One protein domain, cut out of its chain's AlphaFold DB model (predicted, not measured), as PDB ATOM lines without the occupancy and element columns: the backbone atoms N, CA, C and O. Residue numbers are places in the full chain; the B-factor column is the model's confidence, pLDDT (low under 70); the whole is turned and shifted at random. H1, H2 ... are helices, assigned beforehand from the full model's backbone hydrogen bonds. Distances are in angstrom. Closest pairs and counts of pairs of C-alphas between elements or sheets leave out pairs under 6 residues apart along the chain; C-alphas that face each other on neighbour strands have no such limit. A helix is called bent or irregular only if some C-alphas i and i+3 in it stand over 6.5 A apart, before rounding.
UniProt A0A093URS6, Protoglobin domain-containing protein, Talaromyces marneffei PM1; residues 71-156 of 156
ATOM      1  N   LEU A  71       8.783 120.613 104.188       68.88
ATOM      2  CA  LEU A  71       9.694 120.496 105.327       68.88
ATOM      3  C   LEU A  71      11.164 120.481 104.876       68.88
ATOM      4  O   LEU A  71      12.026 121.097 105.506       68.88
ATOM      5  N   ILE A  72      11.432 119.857 103.726       77.62
ATOM      6  CA  ILE A  72      12.757 119.818 103.092       77.62
ATOM      7  C   ILE A  72      13.179 121.227 102.666       77.62
ATOM      8  O   ILE A  72      14.322 121.635 102.861       77.62
ATOM      9  N   ASN A  73      12.244 122.022 102.145       81.88
ATOM     10  CA  ASN A  73      12.538 123.381 101.699       81.88
ATOM     11  C   ASN A  73      12.870 124.334 102.859       81.88
ATOM     12  O   ASN A  73      13.627 125.286 102.655       81.88
ATOM     13  N   GLY A  74      12.329 124.090 104.056       82.00
ATOM     14  CA  GLY A  74      12.609 124.880 105.258       82.00
ATOM     15  C   GLY A  74      14.006 124.632 105.842       82.00
ATOM     16  O   GLY A  74      14.639 125.559 106.356       82.00
ATOM     17  N   SER A  75      14.527 123.409 105.708       86.06
ATOM     18  CA  SER A  75      15.782 122.992 106.350       86.06
ATOM     19  C   SER A  75      16.999 123.811 105.900       86.06
ATOM     20  O   SER A  75      17.900 124.080 106.698       86.06
ATOM     21  N   LYS A  76      17.006 124.300 104.650       85.62
ATOM     22  CA  LYS A  76      18.099 125.120 104.097       85.62
ATOM     23  C   LYS A  76      18.321 126.424 104.873       85.62
ATOM     24  O   LYS A  76      19.464 126.830 105.059       85.62
ATOM     25  N   TYR A  77      17.244 127.055 105.348       88.44
ATOM     26  CA  TYR A  77      17.321 128.308 106.104       88.44
ATOM     27  C   TYR A  77      17.824 128.057 107.527       88.44
ATOM     28  O   TYR A  77      18.652 128.805 108.041       88.44
ATOM     29  N   ILE A  78      17.378 126.955 108.135       89.00
ATOM     30  CA  ILE A  78      17.780 126.553 109.486       89.00
ATOM     31  C   ILE A  78      19.262 126.171 109.508       89.00
ATOM     32  O   ILE A  78      19.987 126.553 110.427       89.00
ATOM     33  N   LYS A  79      19.743 125.477 108.468       92.38
ATOM     34  CA  LYS A  79      21.123 124.988 108.391       92.38
ATOM     35  C   LYS A  79      22.165 126.100 108.548       92.38
ATOM     36  O   LYS A  79      23.167 125.897 109.232       92.38
ATOM     37  N   ALA A  80      21.917 127.276 107.972       93.38
ATOM     38  CA  ALA A  80      22.810 128.430 108.089       93.38
ATOM     39  C   ALA A  80      22.893 128.990 109.524       93.38
ATOM     40  O   ALA A  80      23.914 129.552 109.913       93.38
ATOM     41  N   LEU A  81      21.841 128.805 110.327       96.25
ATOM     42  CA  LEU A  81      21.748 129.325 111.693       96.25
ATOM     43  C   LEU A  81      22.351 128.380 112.742       96.25
ATOM     44  O   LEU A  81      22.606 128.811 113.867       96.25
ATOM     45  N   ILE A  82      22.620 127.116 112.391       96.88
ATOM     46  CA  ILE A  82      23.104 126.082 113.321       96.88
ATOM     47  C   ILE A  82      24.288 126.553 114.187       96.88
ATOM     48  O   ILE A  82      24.224 126.359 115.405       96.88
ATOM     49  N   PRO A  83      25.355 127.186 113.646       96.19
ATOM     50  CA  PRO A  83      26.490 127.592 114.471       96.19
ATOM     51  C   PRO A  83      26.099 128.565 115.589       96.19
ATOM     52  O   PRO A  83      26.580 128.412 116.716       96.19
ATOM     53  N   ALA A  84      25.214 129.518 115.277       97.38
ATOM     54  CA  ALA A  84      24.721 130.526 116.206       97.38
ATOM     55  C   ALA A  84      23.751 129.924 117.230       97.38
ATOM     56  O   ALA A  84      23.911 130.167 118.425       97.38
ATOM     57  N   VAL A  85      22.807 129.088 116.781       97.06
ATOM     58  CA  VAL A  85      21.841 128.400 117.654       97.06
ATOM     59  C   VAL A  85      22.564 127.557 118.699       97.06
ATOM     60  O   VAL A  85      22.287 127.697 119.886       97.06
ATOM     61  N   VAL A  86      23.550 126.749 118.292       97.81
ATOM     62  CA  VAL A  86      24.332 125.927 119.232       97.81
ATOM     63  C   VAL A  86      25.030 126.798 120.276       97.81
ATOM     64  O   VAL A  86      24.976 126.490 121.463       97.81
ATOM     65  N   ASN A  87      25.649 127.908 119.871       96.62
ATOM     66  CA  ASN A  87      26.300 128.802 120.830       96.62
ATOM     67  C   ASN A  87      25.294 129.430 121.808       96.62
ATOM     68  O   ASN A  87      25.553 129.452 123.008       96.62
ATOM     69  N   ILE A  88      24.133 129.887 121.328       97.81
ATOM     70  CA  ILE A  88      23.079 130.465 122.179       97.81
ATOM     71  C   ILE A  88      22.557 129.434 123.187       97.81
ATOM     72  O   ILE A  88      22.418 129.756 124.365       97.81
ATOM     73  N   VAL A  89      22.311 128.198 122.745       97.75
ATOM     74  CA  VAL A  89      21.845 127.108 123.612       97.75
ATOM     75  C   VAL A  89      22.858 126.836 124.721       97.75
ATOM     76  O   VAL A  89      22.486 126.839 125.888       97.75
ATOM     77  N   TYR A  90      24.144 126.675 124.397       97.75
ATOM     78  CA  TYR A  90      25.155 126.407 125.424       97.75
ATOM     79  C   TYR A  90      25.392 127.592 126.354       97.75
ATOM     80  O   TYR A  90      25.516 127.376 127.553       97.75
ATOM     81  N   ARG A  91      25.358 128.838 125.862       97.56
ATOM     82  CA  ARG A  91      25.346 130.009 126.754       97.56
ATOM     83  C   ARG A  91      24.208 129.942 127.754       97.56
ATOM     84  O   ARG A  91      24.412 130.197 128.935       97.56
ATOM     85  N   LYS A  92      23.012 129.583 127.285       98.00
ATOM     86  CA  LYS A  92      21.836 129.507 128.145       98.00
ATOM     87  C   LYS A  92      21.946 128.375 129.165       98.00
ATOM     88  O   LYS A  92      21.600 128.583 130.319       98.00
ATOM     89  N   LEU A  93      22.458 127.214 128.758       97.56
ATOM     90  CA  LEU A  93      22.674 126.067 129.643       97.56
ATOM     91  C   LEU A  93      23.790 126.310 130.668       97.56
ATOM     92  O   LEU A  93      23.718 125.790 131.773       97.56
ATOM     93  N   LEU A  94      24.809 127.097 130.335       97.19
ATOM     94  CA  LEU A  94      25.896 127.424 131.262       97.19
ATOM     95  C   LEU A  94      25.575 128.621 132.166       97.19
ATOM     96  O   LEU A  94      26.272 128.848 133.148       97.19
ATOM     97  N   GLN A  95      24.502 129.366 131.877       97.44
ATOM     98  CA  GLN A  95      24.034 130.475 132.712       97.44
ATOM     99  C   GLN A  95      23.482 130.010 134.072       97.44
ATOM    100  O   GLN A  95      23.498 130.787 135.025       97.44
ATOM    101  N   TYR A  96      22.973 128.778 134.162       97.00
ATOM    102  CA  TYR A  96      22.392 128.231 135.388       97.00
ATOM    103  C   TYR A  96      23.231 127.060 135.889       97.00
ATOM    104  O   TYR A  96      23.550 126.138 135.139       97.00
ATOM    105  N   ASP A  97      23.552 127.077 137.176       94.75
ATOM    106  CA  ASP A  97      24.337 126.047 137.855       94.75
ATOM    107  C   ASP A  97      23.711 124.650 137.718       94.75
ATOM    108  O   ASP A  97      24.409 123.677 137.428       94.75
ATOM    109  N   ILE A  98      22.385 124.550 137.849       95.19
ATOM    110  CA  ILE A  98      21.653 123.284 137.766       95.19
ATOM    111  C   ILE A  98      21.779 122.625 136.388       95.19
ATOM    112  O   ILE A  98      21.887 121.404 136.298       95.19
ATOM    113  N   THR A  99      21.820 123.415 135.312       96.50
ATOM    114  CA  THR A  99      22.011 122.899 133.951       96.50
ATOM    115  C   THR A  99      23.486 122.698 133.628       96.50
ATOM    116  O   THR A  99      23.834 121.706 132.989       96.50
ATOM    117  N   ALA A 100      24.370 123.574 134.114       95.38
ATOM    118  CA  ALA A 100      25.813 123.443 133.938       95.38
ATOM    119  C   ALA A 100      26.362 122.161 134.592       95.38
ATOM    120  O   ALA A 100      27.242 121.505 134.028       95.38
ATOM    121  N   ARG A 101      25.784 121.747 135.730       93.25
ATOM    122  CA  ARG A 101      26.140 120.512 136.450       93.25
ATOM    123  C   ARG A 101      26.064 119.260 135.573       93.25
ATOM    124  O   ARG A 101      26.873 118.348 135.739       93.25
ATOM    125  N   ALA A 102      25.157 119.220 134.594       92.44
ATOM    126  CA  ALA A 102      25.034 118.088 133.672       92.44
ATOM    127  C   ALA A 102      26.305 117.844 132.830       92.44
ATOM    128  O   ALA A 102      26.492 116.750 132.296       92.44
ATOM    129  N   PHE A 103      27.195 118.838 132.723       93.12
ATOM    130  CA  PHE A 103      28.449 118.750 131.971       93.12
ATOM    131  C   PHE A 103      29.678 118.453 132.836       93.12
ATOM    132  O   PHE A 103      30.774 118.323 132.295       93.12
ATOM    133  N   GLN A 104      29.513 118.319 134.152       89.25
ATOM    134  CA  GLN A 104      30.597 117.948 135.069       89.25
ATOM    135  C   GLN A 104      30.796 116.427 135.143       89.25
ATOM    136  O   GLN A 104      31.843 115.947 135.566       89.25
ATOM    137  N   THR A 105      29.794 115.647 134.725       84.94
ATOM    138  CA  THR A 105      29.885 114.182 134.716       84.94
ATOM    139  C   THR A 105      30.558 113.699 133.436       84.94
ATOM    140  O   THR A 105      30.218 114.143 132.333       84.94
ATOM    141  N   ARG A 106      31.505 112.761 133.571       80.19
ATOM    142  CA  ARG A 106      32.200 112.160 132.427       80.19
ATOM    143  C   ARG A 106      31.198 111.487 131.486       80.19
ATOM    144  O   ARG A 106      30.335 110.724 131.907       80.19
ATOM    145  N   SER A 107      31.330 111.796 130.200       78.06
ATOM    146  CA  SER A 107      30.552 111.193 129.117       78.06
ATOM    147  C   SER A 107      31.343 110.036 128.526       78.06
ATOM    148  O   SER A 107      32.540 110.190 128.326       78.06
ATOM    149  N   THR A 108      30.687 108.953 128.114       77.69
ATOM    150  CA  THR A 108      31.348 107.859 127.367       77.69
ATOM    151  C   THR A 108      31.994 108.326 126.059       77.69
ATOM    152  O   THR A 108      32.915 107.706 125.549       77.69
ATOM    153  N   SER A 109      31.505 109.434 125.501       77.81
ATOM    154  CA  SER A 109      32.006 110.020 124.258       77.81
ATOM    155  C   SER A 109      33.170 111.000 124.449       77.81
ATOM    156  O   SER A 109      33.637 111.537 123.454       77.81
ATOM    157  N   PHE A 110      33.604 111.307 125.679       81.44
ATOM    158  CA  PHE A 110      34.630 112.327 125.927       81.44
ATOM    159  C   PHE A 110      35.580 111.924 127.060       81.44
ATOM    160  O   PHE A 110      35.179 111.875 128.221       81.44
ATOM    161  N   GLU A 111      36.855 111.726 126.717       83.62
ATOM    162  CA  GLU A 111      37.892 111.292 127.667       83.62
ATOM    163  C   GLU A 111      38.834 112.411 128.144       83.62
ATOM    164  O   GLU A 111      39.727 112.165 128.959       83.62
ATOM    165  N   GLY A 112      38.641 113.642 127.665       84.44
ATOM    166  CA  GLY A 112      39.495 114.784 127.992       84.44
ATOM    167  C   GLY A 112      39.311 115.347 129.413       84.44
ATOM    168  O   GLY A 112      38.565 114.791 130.230       84.44
ATOM    169  N   PRO A 113      40.003 116.457 129.729       86.25
ATOM    170  CA  PRO A 113      39.866 117.141 131.012       86.25
ATOM    171  C   PRO A 113      38.456 117.722 131.182       86.25
ATOM    172  O   PRO A 113      37.835 118.161 130.212       86.25
ATOM    173  N   LEU A 114      37.962 117.706 132.423       90.25
ATOM    174  CA  LEU A 114      36.659 118.246 132.804       90.25
ATOM    175  C   LEU A 114      36.854 119.434 133.738       90.25
ATOM    176  O   LEU A 114      37.348 119.275 134.851       90.25
ATOM    177  N   ASP A 115      36.416 120.602 133.286       91.44
ATOM    178  CA  ASP A 115      36.354 121.786 134.138       91.44
ATOM    179  C   ASP A 115      35.178 121.681 135.118       91.44
ATOM    180  O   ASP A 115      34.047 121.391 134.717       91.44
ATOM    181  N   GLU A 116      35.438 121.965 136.395       88.19
ATOM    182  CA  GLU A 116      34.421 121.985 137.455       88.19
ATOM    183  C   GLU A 116      33.361 123.069 137.205       88.19
ATOM    184  O   GLU A 116      32.166 122.833 137.373       88.19
ATOM    185  N   PHE A 117      33.785 124.235 136.714       91.00
ATOM    186  CA  PHE A 117      32.909 125.339 136.320       91.00
ATOM    187  C   PHE A 117      32.980 125.522 134.800       91.00
ATOM    188  O   PHE A 117      33.770 126.335 134.317       91.00
ATOM    189  N   PRO A 118      32.207 124.737 134.027       93.50
ATOM    190  CA  PRO A 118      32.305 124.749 132.578       93.50
ATOM    191  C   PRO A 118      31.918 126.110 131.997       93.50
ATOM    192  O   PRO A 118      30.882 126.684 132.329       93.50
ATOM    193  N   SER A 119      32.736 126.582 131.066       94.31
ATOM    194  CA  SER A 119      32.496 127.760 130.240       94.31
ATOM    195  C   SER A 119      32.324 127.357 128.774       94.31
ATOM    196  O   SER A 119      32.431 126.185 128.406       94.31
ATOM    197  N   GLU A 120      32.048 128.326 127.904       94.38
ATOM    198  CA  GLU A 120      31.890 128.062 126.472       94.38
ATOM    199  C   GLU A 120      33.127 127.450 125.802       94.38
ATOM    200  O   GLU A 120      32.957 126.776 124.779       94.38
ATOM    201  N   ASP A 121      34.304 127.688 126.386       94.88
ATOM    202  CA  ASP A 121      35.619 127.274 125.895       94.88
ATOM    203  C   ASP A 121      36.144 126.016 126.601       94.88
ATOM    204  O   ASP A 121      37.188 125.478 126.234       94.88
ATOM    205  N   SER A 122      35.402 125.507 127.589       95.25
ATOM    206  CA  SER A 122      35.760 124.273 128.279       95.25
ATOM    207  C   SER A 122      35.782 123.092 127.297       95.25
ATOM    208  O   SER A 122      34.842 122.940 126.501       95.25
ATOM    209  N   PRO A 123      36.800 122.213 127.338       94.25
ATOM    210  CA  PRO A 123      36.977 121.135 126.362       94.25
ATOM    211  C   PRO A 123      35.746 120.236 126.188       94.25
ATOM    212  O   PRO A 123      35.343 119.927 125.061       94.25
ATOM    213  N   GLN A 124      35.084 119.879 127.290       93.12
ATOM    214  CA  GLN A 124      33.859 119.083 127.267       93.12
ATOM    215  C   GLN A 124      32.691 119.811 126.594       93.12
ATOM    216  O   GLN A 124      31.876 119.182 125.921       93.12
ATOM    217  N   ILE A 125      32.620 121.138 126.714       96.06
ATOM    218  CA  ILE A 125      31.573 121.949 126.088       96.06
ATOM    219  C   ILE A 125      31.828 122.092 124.594       96.06
ATOM    220  O   ILE A 125      30.906 121.896 123.802       96.06
ATOM    221  N   ILE A 126      33.071 122.356 124.185       95.38
ATOM    222  CA  ILE A 126      33.455 122.398 122.769       95.38
ATOM    223  C   ILE A 126      33.097 121.073 122.090       95.38
ATOM    224  O   ILE A 126      32.440 121.067 121.045       95.38
ATOM    225  N   HIS A 127      33.451 119.951 122.720       94.38
ATOM    226  CA  HIS A 127      33.133 118.622 122.217       94.38
ATOM    227  C   HIS A 127      31.619 118.418 122.057       94.38
ATOM    228  O   HIS A 127      31.134 118.058 120.984       94.38
ATOM    229  N   ARG A 128      30.825 118.733 123.085       94.94
ATOM    230  CA  ARG A 128      29.362 118.586 123.031       94.94
ATOM    231  C   ARG A 128      28.705 119.537 122.018       94.94
ATOM    232  O   ARG A 128      27.755 119.145 121.338       94.94
ATOM    233  N   LYS A 129      29.241 120.752 121.839       96.56
ATOM    234  CA  LYS A 129      28.837 121.683 120.773       96.56
ATOM    235  C   LYS A 129      29.093 121.089 119.383       96.56
ATOM    236  O   LYS A 129      28.250 121.258 118.503       96.56
ATOM    237  N   MET A 130      30.215 120.396 119.164       95.31
ATOM    238  CA  MET A 130      30.493 119.717 117.887       95.31
ATOM    239  C   MET A 130      29.466 118.619 117.591       95.31
ATOM    240  O   MET A 130      28.917 118.589 116.490       95.31
ATOM    241  N   PHE A 131      29.140 117.782 118.581       94.00
ATOM    242  CA  PHE A 131      28.112 116.744 118.433       94.00
ATOM    243  C   PHE A 131      26.735 117.332 118.118       94.00
ATOM    244  O   PHE A 131      26.096 116.905 117.157       94.00
ATOM    245  N   LEU A 132      26.300 118.360 118.859       95.94
ATOM    246  CA  LEU A 132      25.009 119.005 118.602       95.94
ATOM    247  C   LEU A 132      24.960 119.656 117.214       95.94
ATOM    248  O   LEU A 132      23.949 119.557 116.522       95.94
ATOM    249  N   ARG A 133      26.055 120.286 116.767       96.44
ATOM    250  CA  ARG A 133      26.159 120.814 115.396       96.44
ATOM    251  C   ARG A 133      25.982 119.710 114.362       96.44
ATOM    252  O   ARG A 133      25.180 119.877 113.448       96.44
ATOM    253  N   GLY A 134      26.701 118.597 114.513       94.81
ATOM    254  CA  GLY A 134      26.593 117.446 113.615       94.81
ATOM    255  C   GLY A 134      25.171 116.889 113.560       94.81
ATOM    256  O   GLY A 134      24.628 116.700 112.471       94.81
ATOM    257  N   TYR A 135      24.540 116.726 114.724       95.25
ATOM    258  CA  TYR A 135      23.155 116.280 114.839       95.25
ATOM    259  C   TYR A 135      22.182 117.216 114.108       95.25
ATOM    260  O   TYR A 135      21.428 116.766 113.249       95.25
ATOM    261  N   LEU A 136      22.240 118.528 114.361       95.38
ATOM    262  CA  LEU A 136      21.352 119.500 113.710       95.38
ATOM    263  C   LEU A 136      21.585 119.590 112.195       95.38
ATOM    264  O   LEU A 136      20.634 119.756 111.431       95.38
ATOM    265  N   VAL A 137      22.835 119.448 111.737       94.25
ATOM    266  CA  VAL A 137      23.152 119.383 110.301       94.25
ATOM    267  C   VAL A 137      22.513 118.150 109.671       94.25
ATOM    268  O   VAL A 137      21.952 118.249 108.579       94.25
ATOM    269  N   LYS A 138      22.574 117.004 110.355       93.62
ATOM    270  CA  LYS A 138      21.968 115.757 109.889       93.62
ATOM    271  C   LYS A 138      20.439 115.823 109.917       93.62
ATOM    272  O   LYS A 138      19.820 115.375 108.957       93.62
ATOM    273  N   LEU A 139      19.849 116.477 110.917       91.69
ATOM    274  CA  LEU A 139      18.410 116.748 110.990       91.69
ATOM    275  C   LEU A 139      17.918 117.625 109.826       91.69
ATOM    276  O   LEU A 139      16.789 117.482 109.377       91.69
ATOM    277  N   CYS A 140      18.780 118.497 109.298       91.69
ATOM    278  CA  CYS A 140      18.486 119.309 108.115       91.69
ATOM    279  C   CYS A 140      18.821 118.611 106.782       91.69
ATOM    280  O   CYS A 140      18.775 119.258 105.733       91.69
ATOM    281  N   SER A 141      19.227 117.336 106.796       90.69
ATOM    282  CA  SER A 141      19.477 116.573 105.568       90.69
ATOM    283  C   SER A 141      18.186 115.989 104.989       90.69
ATOM    284  O   SER A 141      17.110 116.171 105.546       90.69
ATOM    285  N   ASP A 142      18.290 115.362 103.820       89.31
ATOM    286  CA  ASP A 142      17.148 114.889 103.039       89.31
ATOM    287  C   ASP A 142      16.427 113.706 103.725       89.31
ATOM    288  O   ASP A 142      17.011 112.621 103.802       89.31
ATOM    289  N   PRO A 143      15.176 113.883 104.197       88.94
ATOM    290  CA  PRO A 143      14.420 112.836 104.875       88.94
ATOM    291  C   PRO A 143      13.837 111.790 103.913       88.94
ATOM    292  O   PRO A 143      13.275 110.806 104.373       88.94
ATOM    293  N   SER A 144      13.964 111.956 102.589       87.06
ATOM    294  CA  SER A 144      13.580 110.907 101.628       87.06
ATOM    295  C   SER A 144      14.594 109.759 101.556       87.06
ATOM    296  O   SER A 144      14.322 108.716 100.965       87.06
ATOM    297  N   LYS A 145      15.776 109.939 102.156       90.81
ATOM    298  CA  LYS A 145      16.882 108.985 102.103       90.81
ATOM    299  C   LYS A 145      16.909 108.091 103.336       90.81
ATOM    300  O   LYS A 145      16.860 108.580 104.464       90.81
ATOM    301  N   MET A 146      17.081 106.786 103.144       93.25
ATOM    302  CA  MET A 146      17.141 105.818 104.247       93.25
ATOM    303  C   MET A 146      18.282 106.127 105.235       93.25
ATOM    304  O   MET A 146      18.130 105.950 106.442       93.25
ATOM    305  N   GLU A 147      19.401 106.687 104.770       94.19
ATOM    306  CA  GLU A 147      20.536 107.063 105.623       94.19
ATOM    307  C   GLU A 147      20.208 108.209 106.594       94.19
ATOM    308  O   GLU A 147      20.943 108.434 107.560       94.19
ATOM    309  N   PHE A 148      19.169 109.009 106.331       93.06
ATOM    310  CA  PHE A 148      18.654 109.981 107.301       93.06
ATOM    311  C   PHE A 148      18.044 109.251 108.495       93.06
ATOM    312  O   PHE A 148      18.463 109.469 109.632       93.06
ATOM    313  N   TRP A 149      17.135 108.323 108.221       93.75
ATOM    314  CA  TRP A 149      16.407 107.581 109.240       93.75
ATOM    315  C   TRP A 149      17.285 106.602 110.011       93.75
ATOM    316  O   TRP A 149      17.204 106.557 111.231       93.75
ATOM    317  N   GLN A 150      18.206 105.906 109.341       95.38
ATOM    318  CA  GLN A 150      19.195 105.051 110.009       95.38
ATOM    319  C   GLN A 150      20.086 105.821 110.984       95.38
ATOM    320  O   GLN A 150      20.580 105.256 111.954       95.38
ATOM    321  N   TYR A 151      20.363 107.097 110.706       95.00
ATOM    322  CA  TYR A 151      21.091 107.926 111.655       95.00
ATOM    323  C   TYR A 151      20.211 108.272 112.852       95.00
ATOM    324  O   TYR A 151      20.674 108.123 113.977       95.00
ATOM    325  N   LEU A 152      18.965 108.702 112.617       93.75
ATOM    326  CA  LEU A 152      18.028 109.027 113.693       93.75
ATOM    327  C   LEU A 152      17.771 107.829 114.609       93.75
ATOM    328  O   LEU A 152      17.800 107.998 115.816       93.75
ATOM    329  N   ASP A 153      17.633 106.630 114.052       94.00
ATOM    330  CA  ASP A 153      17.452 105.386 114.808       94.00
ATOM    331  C   ASP A 153      18.664 105.015 115.682       94.00
ATOM    332  O   ASP A 153      18.530 104.312 116.674       94.00
ATOM    333  N   LYS A 154      19.865 105.498 115.338       92.31
ATOM    334  CA  LYS A 154      21.080 105.278 116.142       92.31
ATOM    335  C   LYS A 154      21.248 106.285 117.276       92.31
ATOM    336  O   LYS A 154      22.037 106.028 118.183       92.31
ATOM    337  N   VAL A 155      20.619 107.457 117.174       89.38
ATOM    338  CA  VAL A 155      20.820 108.572 118.119       89.38
ATOM    339  C   VAL A 155      19.577 108.928 118.932       89.38
ATOM    340  O   VAL A 155      19.711 109.677 119.898       89.38
ATOM    341  N   GLY A 156      18.396 108.461 118.521       77.81
ATOM    342  CA  GLY A 156      17.113 108.627 119.211       77.81
ATOM    343  C   GLY A 156      16.760 107.408 120.044       77.81
ATOM    344  O   GLY A 156      16.105 107.621 121.086       77.81
TER     345      GLY A 156
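This is residues 71 to 156 of the 156 residues of the protein "Protoglobin domain-containing protein" of Talaromyces marneffei PM1 (UniProt A0A093URS6). Helix H3 runs through the middle, with the long bent helix H1 on one side of it, its second arm crossing H3, and the short helix H4 folded back near the last part of H3 on another side. The short helix H2 and a long loop, residues 104 to 122, gather at the end where H3 begins. The printed part has 86 residues with four named helices, H1, H2, H3 and H4 along the chain, and no named strand; its class is all helix. It is only just loose, close to compact, with a radius of gyration of the C-alphas of 14.8 A, and elongated, with spans of 43 by 25 by 19 A.

H1, residues 71 to 94, was assigned as one helix by its hydrogen bonds but is bent: C-alphas 80 and 83 are 7.4 A apart. Its arm H1a, residues 71 to 80, begins with C-alpha 71 at (9.694, 120.496, 105.327) and is 15.6 A long; its arm H1b, residues 83 to 94, is 16.8 A long. H2 is residues 97 to 103, 10.2 A long. H3, residues 123 to 139, is 24.5 A long and begins with C-alpha 123 at (36.977, 121.135, 126.362). H4, residues 146 to 155, is 14.6 A long and ends with C-alpha 155 at (20.820, 108.572, 118.119).

H1a and H1b are about perpendicular, at 74 degrees. H1a is close to but not clearly touching H3, the closest C-alphas being those of Lys 79 and Val 137, 6.3 A apart. H1b touches H3, closest at the C-alphas of Val 86 and Lys 129, 6.4 A apart; they run opposite ways at a steep tilt of 47 degrees. H1b and H2 only just touch, with 3 pairs of C-alphas within 8 A, and only at the corner by their link; H1b does so with residues 93 to 94 alone, and the closest C-alphas, those of Leu 94 and Ala 100, are 4.8 A apart. H2 is close to but not clearly touching H3, with the C-alphas of Phe 103 and Gln 124 closest at 7.2 A, and about perpendicular to it at 80 degrees. H4 is close to but not clearly touching H3, with the C-alphas of Lys 138 and Phe 148 closest at 7.1 A; they run opposite ways at a shallow tilt of 34 degrees, only just short of steep. H4 is apart from H1a, H1b and H2. Every O i to N i+4 pair is within hydrogen-bond range in H1b, H3 and H4; H1a has 2 of 6 such pairs and 4 of 7 O i to N i+3 pairs within range, and H2 has 1 of 3 and 3 of 4.

The C-alphas farthest apart are those of Glu 116 and Ser 144, at 42.9 A. The printed part has no cut and ends at Gly 156, the chain's last residue. The link from H2 to H3 is long, with 19 residues. The mean pLDDT of the printed part is 91.6, and residue 71 alone is under 70.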